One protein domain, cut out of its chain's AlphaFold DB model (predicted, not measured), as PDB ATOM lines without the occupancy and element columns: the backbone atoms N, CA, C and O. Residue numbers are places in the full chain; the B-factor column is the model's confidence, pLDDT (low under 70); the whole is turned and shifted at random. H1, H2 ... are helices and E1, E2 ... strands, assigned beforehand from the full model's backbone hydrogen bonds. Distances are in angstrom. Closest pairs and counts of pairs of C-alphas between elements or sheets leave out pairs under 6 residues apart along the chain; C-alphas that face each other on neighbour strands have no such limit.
ATOM      1  N   MET A  54      12.013 -40.552 -54.322       91.31
ATOM      2  CA  MET A  54      12.622 -39.647 -55.298       91.31
ATOM      3  C   MET A  54      14.110 -39.446 -55.010       91.31
ATOM      4  O   MET A  54      14.913 -39.465 -55.940       91.31
ATOM      5  N   ALA A  55      14.485 -39.319 -53.734       91.94
ATOM      6  CA  ALA A  55      15.870 -39.158 -53.303       91.94
ATOM      7  C   ALA A  55      16.108 -39.768 -51.912       91.94
ATOM      8  O   ALA A  55      15.171 -40.015 -51.157       91.94
ATOM      9  N   GLN A  56      17.375 -40.009 -51.573       92.62
ATOM     10  CA  GLN A  56      17.807 -40.495 -50.262       92.62
ATOM     11  C   GLN A  56      18.876 -39.544 -49.715       92.62
ATOM     12  O   GLN A  56      19.920 -39.366 -50.343       92.62
ATOM     13  N   VAL A  57      18.630 -38.961 -48.541       91.06
ATOM     14  CA  VAL A  57      19.530 -38.022 -47.858       91.06
ATOM     15  C   VAL A  57      19.941 -38.635 -46.524       91.06
ATOM     16  O   VAL A  57      19.207 -38.596 -45.536       91.06
ATOM     17  N   GLY A  58      21.107 -39.284 -46.496       88.38
ATOM     18  CA  GLY A  58      21.529 -40.069 -45.334       88.38
ATOM     19  C   GLY A  58      20.528 -41.192 -45.040       88.38
ATOM     20  O   GLY A  58      20.293 -42.056 -45.886       88.38
ATOM     21  N   SER A  59      19.918 -41.179 -43.852       88.50
ATOM     22  CA  SER A  59      18.875 -42.140 -43.459       88.50
ATOM     23  C   SER A  59      17.450 -41.737 -43.856       88.50
ATOM     24  O   SER A  59      16.555 -42.574 -43.760       88.50
ATOM     25  N   THR A  60      17.223 -40.498 -44.298       91.56
ATOM     26  CA  THR A  60      15.890 -39.989 -44.654       91.56
ATOM     27  C   THR A  60      15.618 -40.195 -46.143       91.56
ATOM     28  O   THR A  60      16.461 -39.885 -46.987       91.56
ATOM     29  N   ALA A  61      14.447 -40.737 -46.476       92.62
ATOM     30  CA  ALA A  61      13.991 -40.883 -47.854       92.62
ATOM     31  C   ALA A  61      13.035 -39.738 -48.191       92.62
ATOM     32  O   ALA A  61      12.055 -39.559 -47.481       92.62
ATOM     33  N   ILE A  62      13.306 -39.027 -49.283       92.56
ATOM     34  CA  ILE A  62      12.407 -38.025 -49.855       92.56
ATOM     35  C   ILE A  62      11.521 -38.717 -50.890       92.56
ATOM     36  O   ILE A  62      12.008 -39.401 -51.798       92.56
ATOM     37  N   THR A  63      10.217 -38.540 -50.767       93.88
ATOM     38  CA  THR A  63       9.176 -39.211 -51.540       93.88
ATOM     39  C   THR A  63       8.469 -38.257 -52.498       93.88
ATOM     40  O   THR A  63       8.551 -37.038 -52.383       93.88
ATOM     41  N   SER A  64       7.738 -38.819 -53.459       91.50
ATOM     42  CA  SER A  64       6.908 -38.052 -54.393       91.50
ATOM     43  C   SER A  64       5.858 -37.210 -53.672       91.50
ATOM     44  O   SER A  64       5.573 -36.107 -54.113       91.50
ATOM     45  N   LYS A  65       5.336 -37.708 -52.544       90.69
ATOM     46  CA  LYS A  65       4.383 -36.979 -51.708       90.69
ATOM     47  C   LYS A  65       5.016 -35.727 -51.100       90.69
ATOM     48  O   LYS A  65       4.459 -34.649 -51.219       90.69
ATOM     49  N   GLU A  66       6.204 -35.854 -50.512       90.81
ATOM     50  CA  GLU A  66       6.905 -34.706 -49.918       90.81
ATOM     51  C   GLU A  66       7.271 -33.653 -50.970       90.81
ATOM     52  O   GLU A  66       7.209 -32.463 -50.687       90.81
ATOM     53  N   LEU A  67       7.595 -34.070 -52.198       91.06
ATOM     54  CA  LEU A  67       7.819 -33.138 -53.302       91.06
ATOM     55  C   LEU A  67       6.534 -32.391 -53.704       91.06
ATOM     56  O   LEU A  67       6.593 -31.199 -53.998       91.06
ATOM     57  N   GLU A  68       5.383 -33.066 -53.716       89.88
ATOM     58  CA  GLU A  68       4.084 -32.437 -53.993       89.88
ATOM     59  C   GLU A  68       3.654 -31.485 -52.869       89.88
ATOM     60  O   GLU A  68       3.273 -30.349 -53.152       89.88
ATOM     61  N   ASP A  69       3.808 -31.897 -51.609       89.31
ATOM     62  CA  ASP A  69       3.546 -31.058 -50.436       89.31
ATOM     63  C   ASP A  69       4.446 -29.804 -50.452       89.31
ATOM     64  O   ASP A  69       3.980 -28.679 -50.251       89.31
ATOM     65  N   TYR A  70       5.732 -29.969 -50.778       89.50
ATOM     66  CA  TYR A  70       6.683 -28.864 -50.904       89.50
ATOM     67  C   TYR A  70       6.341 -27.930 -52.073       89.50
ATOM     68  O   TYR A  70       6.420 -26.706 -51.954       89.50
ATOM     69  N   LYS A  71       5.889 -28.483 -53.202       88.69
ATOM     70  CA  LYS A  71       5.412 -27.699 -54.348       88.69
ATOM     71  C   LYS A  71       4.172 -26.882 -54.000       88.69
ATOM     72  O   LYS A  71       4.091 -25.716 -54.391       88.69
ATOM     73  N   ALA A  72       3.235 -27.465 -53.252       86.31
ATOM     74  CA  ALA A  72       2.074 -26.748 -52.745       86.31
ATOM     75  C   ALA A  72       2.531 -25.583 -51.855       86.31
ATOM     76  O   ALA A  72       2.184 -24.438 -52.140       86.31
ATOM     77  N   TYR A  73       3.409 -25.839 -50.880       84.00
ATOM     78  CA  TYR A  73       3.994 -24.809 -50.011       84.00
ATOM     79  C   TYR A  73       4.646 -23.658 -50.799       84.00
ATOM     80  O   TYR A  73       4.318 -22.491 -50.581       84.00
ATOM     81  N   LYS A  74       5.495 -23.962 -51.791       83.88
ATOM     82  CA  LYS A  74       6.174 -22.942 -52.611       83.88
ATOM     83  C   LYS A  74       5.250 -22.123 -53.497       83.88
ATOM     84  O   LYS A  74       5.592 -20.983 -53.826       83.88
ATOM     85  N   SER A  75       4.095 -22.673 -53.869       77.56
ATOM     86  CA  SER A  75       3.090 -21.928 -54.626       77.56
ATOM     87  C   SER A  75       2.407 -20.846 -53.777       77.56
ATOM     88  O   SER A  75       2.084 -19.786 -54.310       77.56
ATOM     89  N   PHE A  76       2.294 -21.045 -52.456       74.50
ATOM     90  CA  PHE A  76       1.806 -20.025 -51.518       74.50
ATOM     91  C   PHE A  76       2.819 -18.897 -51.261       74.50
ATOM     92  O   PHE A  76       2.414 -17.763 -51.024       74.50
ATOM     93  N   GLU A  77       4.127 -19.156 -51.359       74.12
ATOM     94  CA  GLU A  77       5.181 -18.145 -51.134       74.12
ATOM     95  C   GLU A  77       5.350 -17.133 -52.296       74.12
ATOM     96  O   GLU A  77       6.271 -16.318 -52.280       74.12
ATOM     97  N   ALA A  78       4.478 -17.163 -53.315       61.62
ATOM     98  CA  ALA A  78       4.571 -16.350 -54.539       61.62
ATOM     99  C   ALA A  78       5.925 -16.477 -55.277       61.62
ATOM    100  O   ALA A  78       6.346 -15.588 -56.023       61.62
ATOM    101  N   THR A  79       6.612 -17.604 -55.082       68.75
ATOM    102  CA  THR A  79       7.859 -17.944 -55.770       68.75
ATOM    103  C   THR A  79       7.567 -18.229 -57.249       68.75
ATOM    104  O   THR A  79       6.540 -18.844 -57.554       68.75
ATOM    105  N   PRO A  80       8.434 -17.825 -58.203       72.56
ATOM    106  CA  PRO A  80       8.265 -18.203 -59.603       72.56
ATOM    107  C   PRO A  80       8.137 -19.719 -59.731       72.56
ATOM    108  O   PRO A  80       8.834 -20.448 -59.026       72.56
ATOM    109  N   ALA A  81       7.280 -20.191 -60.639       70.69
ATOM    110  CA  ALA A  81       7.110 -21.619 -60.875       70.69
ATOM    111  C   ALA A  81       8.464 -22.260 -61.225       70.69
ATOM    112  O   ALA A  81       9.027 -22.014 -62.294       70.69
ATOM    113  N   GLN A  82       8.994 -23.052 -60.296       79.00
ATOM    114  CA  GLN A  82      10.237 -23.787 -60.475       79.00
ATOM    115  C   GLN A  82       9.966 -25.152 -61.115       79.00
ATOM    116  O   GLN A  82       8.848 -25.669 -61.088       79.00
ATOM    117  N   THR A  83      11.000 -25.747 -61.708       87.50
ATOM    118  CA  THR A  83      10.916 -27.123 -62.202       87.50
ATOM    119  C   THR A  83      10.932 -28.103 -61.032       87.50
ATOM    120  O   THR A  83      11.574 -27.855 -60.015       87.50
ATOM    121  N   ASP A  84      10.283 -29.260 -61.197       86.44
ATOM    122  CA  ASP A  84      10.240 -30.296 -60.153       86.44
ATOM    123  C   ASP A  84      11.649 -30.769 -59.733       86.44
ATOM    124  O   ASP A  84      11.857 -31.157 -58.590       86.44
ATOM    125  N   LEU A  85      12.636 -30.697 -60.638       91.12
ATOM    126  CA  LEU A  85      14.033 -31.016 -60.331       91.12
ATOM    127  C   LEU A  85      14.672 -29.985 -59.389       91.12
ATOM    128  O   LEU A  85      15.345 -30.382 -58.446       91.12
ATOM    129  N   LEU A  86      14.437 -28.689 -59.613       91.50
ATOM    130  CA  LEU A  86      14.948 -27.636 -58.731       91.50
ATOM    131  C   LEU A  86      14.278 -27.697 -57.355       91.50
ATOM    132  O   LEU A  86      14.963 -27.618 -56.343       91.50
ATOM    133  N   LEU A  87      12.966 -27.942 -57.314       91.75
ATOM    134  CA  LEU A  87      12.241 -28.136 -56.056       91.75
ATOM    135  C   LEU A  87      12.763 -29.348 -55.274       91.75
ATOM    136  O   LEU A  87      12.901 -29.285 -54.057       91.75
ATOM    137  N   LEU A  88      13.092 -30.442 -55.967       93.38
ATOM    138  CA  LEU A  88      13.699 -31.610 -55.335       93.38
ATOM    139  C   LEU A  88      15.110 -31.307 -54.805       93.38
ATOM    140  O   LEU A  88      15.460 -31.779 -53.725       93.38
ATOM    141  N   GLU A  89      15.915 -30.530 -55.533       94.44
ATOM    142  CA  GLU A  89      17.236 -30.082 -55.070       94.44
ATOM    143  C   GLU A  89      17.138 -29.202 -53.819       94.44
ATOM    144  O   GLU A  89      17.891 -29.419 -52.869       94.44
ATOM    145  N   GLU A  90      16.197 -28.256 -53.785       93.56
ATOM    146  CA  GLU A  90      15.933 -27.437 -52.597       93.56
ATOM    147  C   GLU A  90      15.507 -28.306 -51.406       93.56
ATOM    148  O   GLU A  90      16.082 -28.191 -50.325       93.56
ATOM    149  N   LEU A  91      14.576 -29.241 -51.611       93.31
ATOM    150  CA  LEU A  91      14.101 -30.145 -50.561       93.31
ATOM    151  C   LEU A  91      15.235 -31.024 -49.996       93.31
ATOM    152  O   LEU A  91      15.313 -31.260 -48.790       93.31
ATOM    153  N   ILE A  92      16.168 -31.465 -50.849       95.12
ATOM    154  CA  ILE A  92      17.388 -32.167 -50.416       95.12
ATOM    155  C   ILE A  92      18.273 -31.254 -49.557       95.12
ATOM    156  O   ILE A  92      18.823 -31.709 -48.552       95.12
ATOM    157  N   GLN A  93      18.440 -29.986 -49.937       95.56
ATOM    158  CA  GLN A  93      19.231 -29.027 -49.163       95.56
ATOM    159  C   GLN A  93      18.604 -28.744 -47.798       95.56
ATOM    160  O   GLN A  93      19.321 -28.742 -46.797       95.56
ATOM    161  N   GLU A  94      17.286 -28.551 -47.735       92.81
ATOM    162  CA  GLU A  94      16.568 -28.359 -46.474       92.81
ATOM    163  C   GLU A  94      16.756 -29.555 -45.536       92.81
ATOM    164  O   GLU A  94      17.129 -29.372 -44.376       92.81
ATOM    165  N   GLU A  95      16.619 -30.785 -46.040       93.75
ATOM    166  CA  GLU A  95      16.842 -31.994 -45.241       93.75
ATOM    167  C   GLU A  95      18.293 -32.087 -44.729       93.75
ATOM    168  O   GLU A  95      18.529 -32.435 -43.569       93.75
ATOM    169  N   LEU A  96      19.287 -31.707 -45.541       93.69
ATOM    170  CA  LEU A  96      20.682 -31.627 -45.093       93.69
ATOM    171  C   LEU A  96      20.866 -30.597 -43.968       93.69
ATOM    172  O   LEU A  96      21.590 -30.863 -43.002       93.69
ATOM    173  N   PHE A  97      20.208 -29.439 -44.056       93.38
ATOM    174  CA  PHE A  97      20.248 -28.433 -42.995       93.38
ATOM    175  C   PHE A  97      19.567 -28.916 -41.716       93.38
ATOM    176  O   PHE A  97      20.101 -28.677 -40.632       93.38
ATOM    177  N   LEU A  98      18.448 -29.637 -41.813       90.69
ATOM    178  CA  LEU A  98      17.776 -30.235 -40.656       90.69
ATOM    179  C   LEU A  98      18.661 -31.279 -39.966       90.69
ATOM    180  O   LEU A  98      18.772 -31.292 -38.736       90.69
ATOM    181  N   GLN A  99      19.351 -32.119 -40.740       90.31
ATOM    182  CA  GLN A  99      20.306 -33.087 -40.197       90.31
ATOM    183  C   GLN A  99      21.486 -32.391 -39.506       90.31
ATOM    184  O   GLN A  99      21.867 -32.784 -38.399       90.31
ATOM    185  N   LEU A 100      22.018 -31.320 -40.101       92.19
ATOM    186  CA  LEU A 100      23.073 -30.511 -39.491       92.19
ATOM    187  C   LEU A 100      22.595 -29.825 -38.205       92.19
ATOM    188  O   LEU A 100      23.307 -29.839 -37.203       92.19
ATOM    189  N   ALA A 101      21.392 -29.247 -38.202       90.44
ATOM    190  CA  ALA A 101      20.796 -28.620 -37.026       90.44
ATOM    191  C   ALA A 101      20.691 -29.623 -35.870       90.44
ATOM    192  O   ALA A 101      21.146 -29.340 -34.760       90.44
ATOM    193  N   LYS A 102      20.214 -30.838 -36.160       88.56
ATOM    194  CA  LYS A 102      20.160 -31.941 -35.196       88.56
ATOM    195  C   LYS A 102      21.546 -32.310 -34.659       88.56
ATOM    196  O   LYS A 102      21.702 -32.465 -33.449       88.56
ATOM    197  N   GLU A 103      22.560 -32.408 -35.521       91.25
ATOM    198  CA  GLU A 103      23.947 -32.670 -35.107       91.25
ATOM    199  C   GLU A 103      24.495 -31.561 -34.192       91.25
ATOM    200  O   GLU A 103      25.171 -31.842 -33.202       91.25
ATOM    201  N   LYS A 104      24.184 -30.295 -34.492       93.81
ATOM    202  CA  LYS A 104      24.606 -29.136 -33.690       93.81
ATOM    203  C   LYS A 104      23.749 -28.893 -32.449       93.81
ATOM    204  O   LYS A 104      24.045 -27.974 -31.691       93.81
ATOM    205  N   GLY A 105      22.723 -29.709 -32.221       88.25
ATOM    206  CA  GLY A 105      21.824 -29.568 -31.082       88.25
ATOM    207  C   GLY A 105      20.887 -28.359 -31.175       88.25
ATOM    208  O   GLY A 105      20.439 -27.857 -30.147       88.25
ATOM    209  N   VAL A 106      20.615 -27.879 -32.389       88.62
ATOM    210  CA  VAL A 106      19.655 -26.808 -32.658       88.62
ATOM    211  C   VAL A 106      18.275 -27.439 -32.813       88.62
ATOM    212  O   VAL A 106      18.030 -28.192 -33.754       88.62
ATOM    213  N   TYR A 107      17.377 -27.127 -31.884       81.75
ATOM    214  CA  TYR A 107      16.003 -27.619 -31.869       81.75
ATOM    215  C   TYR A 107      15.052 -26.453 -31.628       81.75
ATOM    216  O   TYR A 107      15.383 -25.536 -30.884       81.75
ATOM    217  N   ALA A 108      13.867 -26.522 -32.229       80.75
ATOM    218  CA  ALA A 108      12.736 -25.693 -31.844       80.75
ATOM    219  C   ALA A 108      11.777 -26.554 -31.021       80.75
ATOM    220  O   ALA A 108      11.375 -27.641 -31.450       80.75
ATOM    221  N   THR A 109      11.429 -26.099 -29.825       81.94
ATOM    222  CA  THR A 109      10.436 -26.770 -28.988       81.94
ATOM    223  C   THR A 109       9.023 -26.335 -29.367       81.94
ATOM    224  O   THR A 109       8.792 -25.248 -29.898       81.94
ATOM    225  N   LEU A 110       8.037 -27.184 -29.063       78.31
ATOM    226  CA  LEU A 110       6.626 -26.850 -29.260       78.31
ATOM    227  C   LEU A 110       6.238 -25.571 -28.499       78.31
ATOM    228  O   LEU A 110       5.432 -24.784 -28.987       78.31
ATOM    229  N   ASP A 111       6.787 -25.378 -27.300       83.25
ATOM    230  CA  ASP A 111       6.447 -24.232 -26.460       83.25
ATOM    231  C   ASP A 111       7.061 -22.933 -26.993       83.25
ATOM    232  O   ASP A 111       6.352 -21.931 -27.049       83.25
ATOM    233  N   GLU A 112       8.292 -22.966 -27.516       82.50
ATOM    234  CA  GLU A 112       8.869 -21.838 -28.269       82.50
ATOM    235  C   GLU A 112       8.039 -21.517 -29.519       82.50
ATOM    236  O   GLU A 112       7.767 -20.352 -29.806       82.50
ATOM    237  N   GLY A 113       7.555 -22.543 -30.229       81.50
ATOM    238  CA  GLY A 113       6.656 -22.358 -31.367       81.50
ATOM    239  C   GLY A 113       5.335 -21.681 -30.982       81.50
ATOM    240  O   GLY A 113       4.866 -20.783 -31.682       81.50
ATOM    241  N   LYS A 114       4.737 -22.063 -29.843       85.69
ATOM    242  CA  LYS A 114       3.523 -21.411 -29.319       85.69
ATOM    243  C   LYS A 114       3.790 -19.970 -28.907       85.69
ATOM    244  O   LYS A 114       2.960 -19.104 -29.181       85.69
ATOM    245  N   GLU A 115       4.905 -19.717 -28.229       89.19
ATOM    246  CA  GLU A 115       5.282 -18.375 -27.794       89.19
ATOM    247  C   GLU A 115       5.487 -17.451 -28.998       89.19
ATOM    248  O   GLU A 115       4.920 -16.358 -29.038       89.19
ATOM    249  N   GLU A 116       6.187 -17.923 -30.030       83.38
ATOM    250  CA  GLU A 116       6.402 -17.150 -31.251       83.38
ATOM    251  C   GLU A 116       5.097 -16.929 -32.027       83.38
ATOM    252  O   GLU A 116       4.824 -15.815 -32.475       83.38
ATOM    253  N   ALA A 117       4.219 -17.933 -32.105       86.00
ATOM    254  CA  ALA A 117       2.897 -17.774 -32.712       86.00
ATOM    255  C   ALA A 117       2.039 -16.729 -31.973       86.00
ATOM    256  O   ALA A 117       1.362 -15.908 -32.602       86.00
ATOM    257  N   LEU A 118       2.079 -16.712 -30.635       88.19
ATOM    258  CA  LEU A 118       1.417 -15.681 -29.831       88.19
ATOM    259  C   LEU A 118       2.034 -14.301 -30.080       88.19
ATOM    260  O   LEU A 118       1.295 -13.329 -30.250       88.19
ATOM    261  N   ARG A 119       3.365 -14.212 -30.155       90.12
ATOM    262  CA  ARG A 119       4.084 -12.969 -30.459       90.12
ATOM    263  C   ARG A 119       3.664 -12.404 -31.814       90.12
ATOM    264  O   ARG A 119       3.293 -11.231 -31.896       90.12
ATOM    265  N   LEU A 120       3.655 -13.237 -32.852       87.44
ATOM    266  CA  LEU A 120       3.215 -12.869 -34.197       87.44
ATOM    267  C   LEU A 120       1.756 -12.412 -34.195       87.44
ATOM    268  O   LEU A 120       1.439 -11.356 -34.742       87.44
ATOM    269  N   ARG A 121       0.871 -13.125 -33.490       86.88
ATOM    270  CA  ARG A 121      -0.533 -12.724 -33.340       86.88
ATOM    271  C   ARG A 121      -0.679 -11.329 -32.729       86.88
ATOM    272  O   ARG A 121      -1.505 -10.544 -33.193       86.88
ATOM    273  N   GLU A 122       0.095 -11.003 -31.699       89.50
ATOM    274  CA  GLU A 122       0.071  -9.670 -31.083       89.50
ATOM    275  C   GLU A 122       0.624  -8.580 -32.009       89.50
ATOM    276  O   GLU A 122       0.121  -7.455 -31.997       89.50
ATOM    277  N   ILE A 123       1.618  -8.896 -32.841       86.69
ATOM    278  CA  ILE A 123       2.123  -7.977 -33.871       86.69
ATOM    279  C   ILE A 123       1.024  -7.681 -34.896       86.69
ATOM    280  O   ILE A 123       0.751  -6.512 -35.172       86.69
ATOM    281  N   LEU A 124       0.344  -8.713 -35.401       82.31
ATOM    282  CA  LEU A 124      -0.737  -8.566 -36.379       82.31
ATOM    283  C   LEU A 124      -1.911  -7.749 -35.817       82.31
ATOM    284  O   LEU A 124      -2.412  -6.845 -36.484       82.31
ATOM    285  N   LYS A 125      -2.285  -7.958 -34.548       83.25
ATOM    286  CA  LYS A 125      -3.319  -7.152 -33.863       83.25
ATOM    287  C   LYS A 125      -2.985  -5.661 -33.770       83.25
ATOM    288  O   LYS A 125      -3.898  -4.844 -33.653       83.25
ATOM    289  N   LYS A 126      -1.699  -5.302 -33.764       87.12
ATOM    290  CA  LYS A 126      -1.232  -3.910 -33.681       87.12
ATOM    291  C   LYS A 126      -1.137  -3.234 -35.048       87.12
ATOM    292  O   LYS A 126      -0.925  -2.023 -35.094       87.12
ATOM    293  N   GLN A 127      -1.292  -3.973 -36.147       83.12
ATOM    294  CA  GLN A 127      -1.283  -3.382 -37.482       83.12
ATOM    295  C   GLN A 127      -2.524  -2.496 -37.702       83.12
ATOM    296  O   GLN A 127      -3.555  -2.704 -37.071       83.12
ATOM    297  N   PRO A 128      -2.470  -1.479 -38.573       85.25
ATOM    298  CA  PRO A 128      -3.647  -0.691 -38.931       85.25
ATOM    299  C   PRO A 128      -4.805  -1.567 -39.436       85.25
ATOM    300  O   PRO A 128      -4.587  -2.477 -40.233       85.25
ATOM    301  N   LYS A 129      -6.045  -1.251 -39.030       78.69
ATOM    302  CA  LYS A 129      -7.278  -1.946 -39.464       78.69
ATOM    303  C   LYS A 129      -7.358  -2.258 -40.965       78.69
ATOM    304  O   LYS A 129      -7.675  -3.400 -41.275       78.69
ATOM    305  N   PRO A 130      -7.033  -1.332 -41.891       73.88
ATOM    306  CA  PRO A 130      -7.092  -1.650 -43.316       73.88
ATOM    307  C   PRO A 130      -6.132  -2.772 -43.734       73.88
ATOM    308  O   PRO A 130      -6.441  -3.485 -44.669       73.88
ATOM    309  N   ILE A 131      -5.008  -2.974 -43.037       70.75
ATOM    310  CA  ILE A 131      -4.066  -4.073 -43.314       70.75
ATOM    311  C   ILE A 131      -4.572  -5.388 -42.701       70.75
ATOM    312  O   ILE A 131      -4.458  -6.443 -43.319       70.75
TER     313      ILE A 131
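Overview. This is residues 54 to 131 of the 138 residues of an uncharacterized protein of Paenibacillus sp. DMB20 (UniProt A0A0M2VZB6). A small strand hairpin, E1 and E2, and the helix H1 pack on one long helix, H2, with H1 crossing H2 about perpendicularly. Beyond H2 the part from residue 108 to 131, with helix H3, sticks out as a free arm, and an open space lies between H1 and H3. The printed part has 78 residues, with two named strands and three named helices in the order E1, E2, H1, H2, H3; the sheet E1 - E2 is antiparallel and the class is mostly helix. It is loose, with a radius of gyration of the C-alphas of 16.7 A, and flat, spanning 45 by 34 by 17 A.

Arrangement. E1, residues 54 to 57, and E2, residues 60 to 63, form an antiparallel hairpin at 165 degrees; N 57 and O 60 are 2.8 A apart and N 62 and O 55 are 2.8 A apart, both within hydrogen-bond range. The closest C-alphas of E1 and H2, residues 84 to 103, are those of Val 57 and Ile 92, 6.7 A apart. H1, residues 64 to 76, touches H2 with residues 67 to 71 alone, about perpendicular at 82 degrees; the closest C-alphas are those of Leu 67 and Leu 88, 6.4 A apart. H3, residues 110 to 125, is apart from E1, E2, H1 and H2. In H1, H2 and H3 every O i to N i+4 pair is within hydrogen-bond range.

Along the chain. E1 begins at C-alpha 54, (12.622, -39.647, -55.298). H1 is 19.0 A long from first to last C-alpha, H2 28.6 A and H3 22.5 A. H2 ends at C-alpha 103, (23.947, -32.670, -35.107), and H3 ends at C-alpha 125, (-3.319, -7.152, -33.863).

Size, cuts and confidence. The C-alphas farthest apart, those of Gly 58 and Lys 129, are 48.1 A apart. The printed part has no cut and no long link. Mean pLDDT of the printed part is 86.6; residues 78 to 79 are under 70.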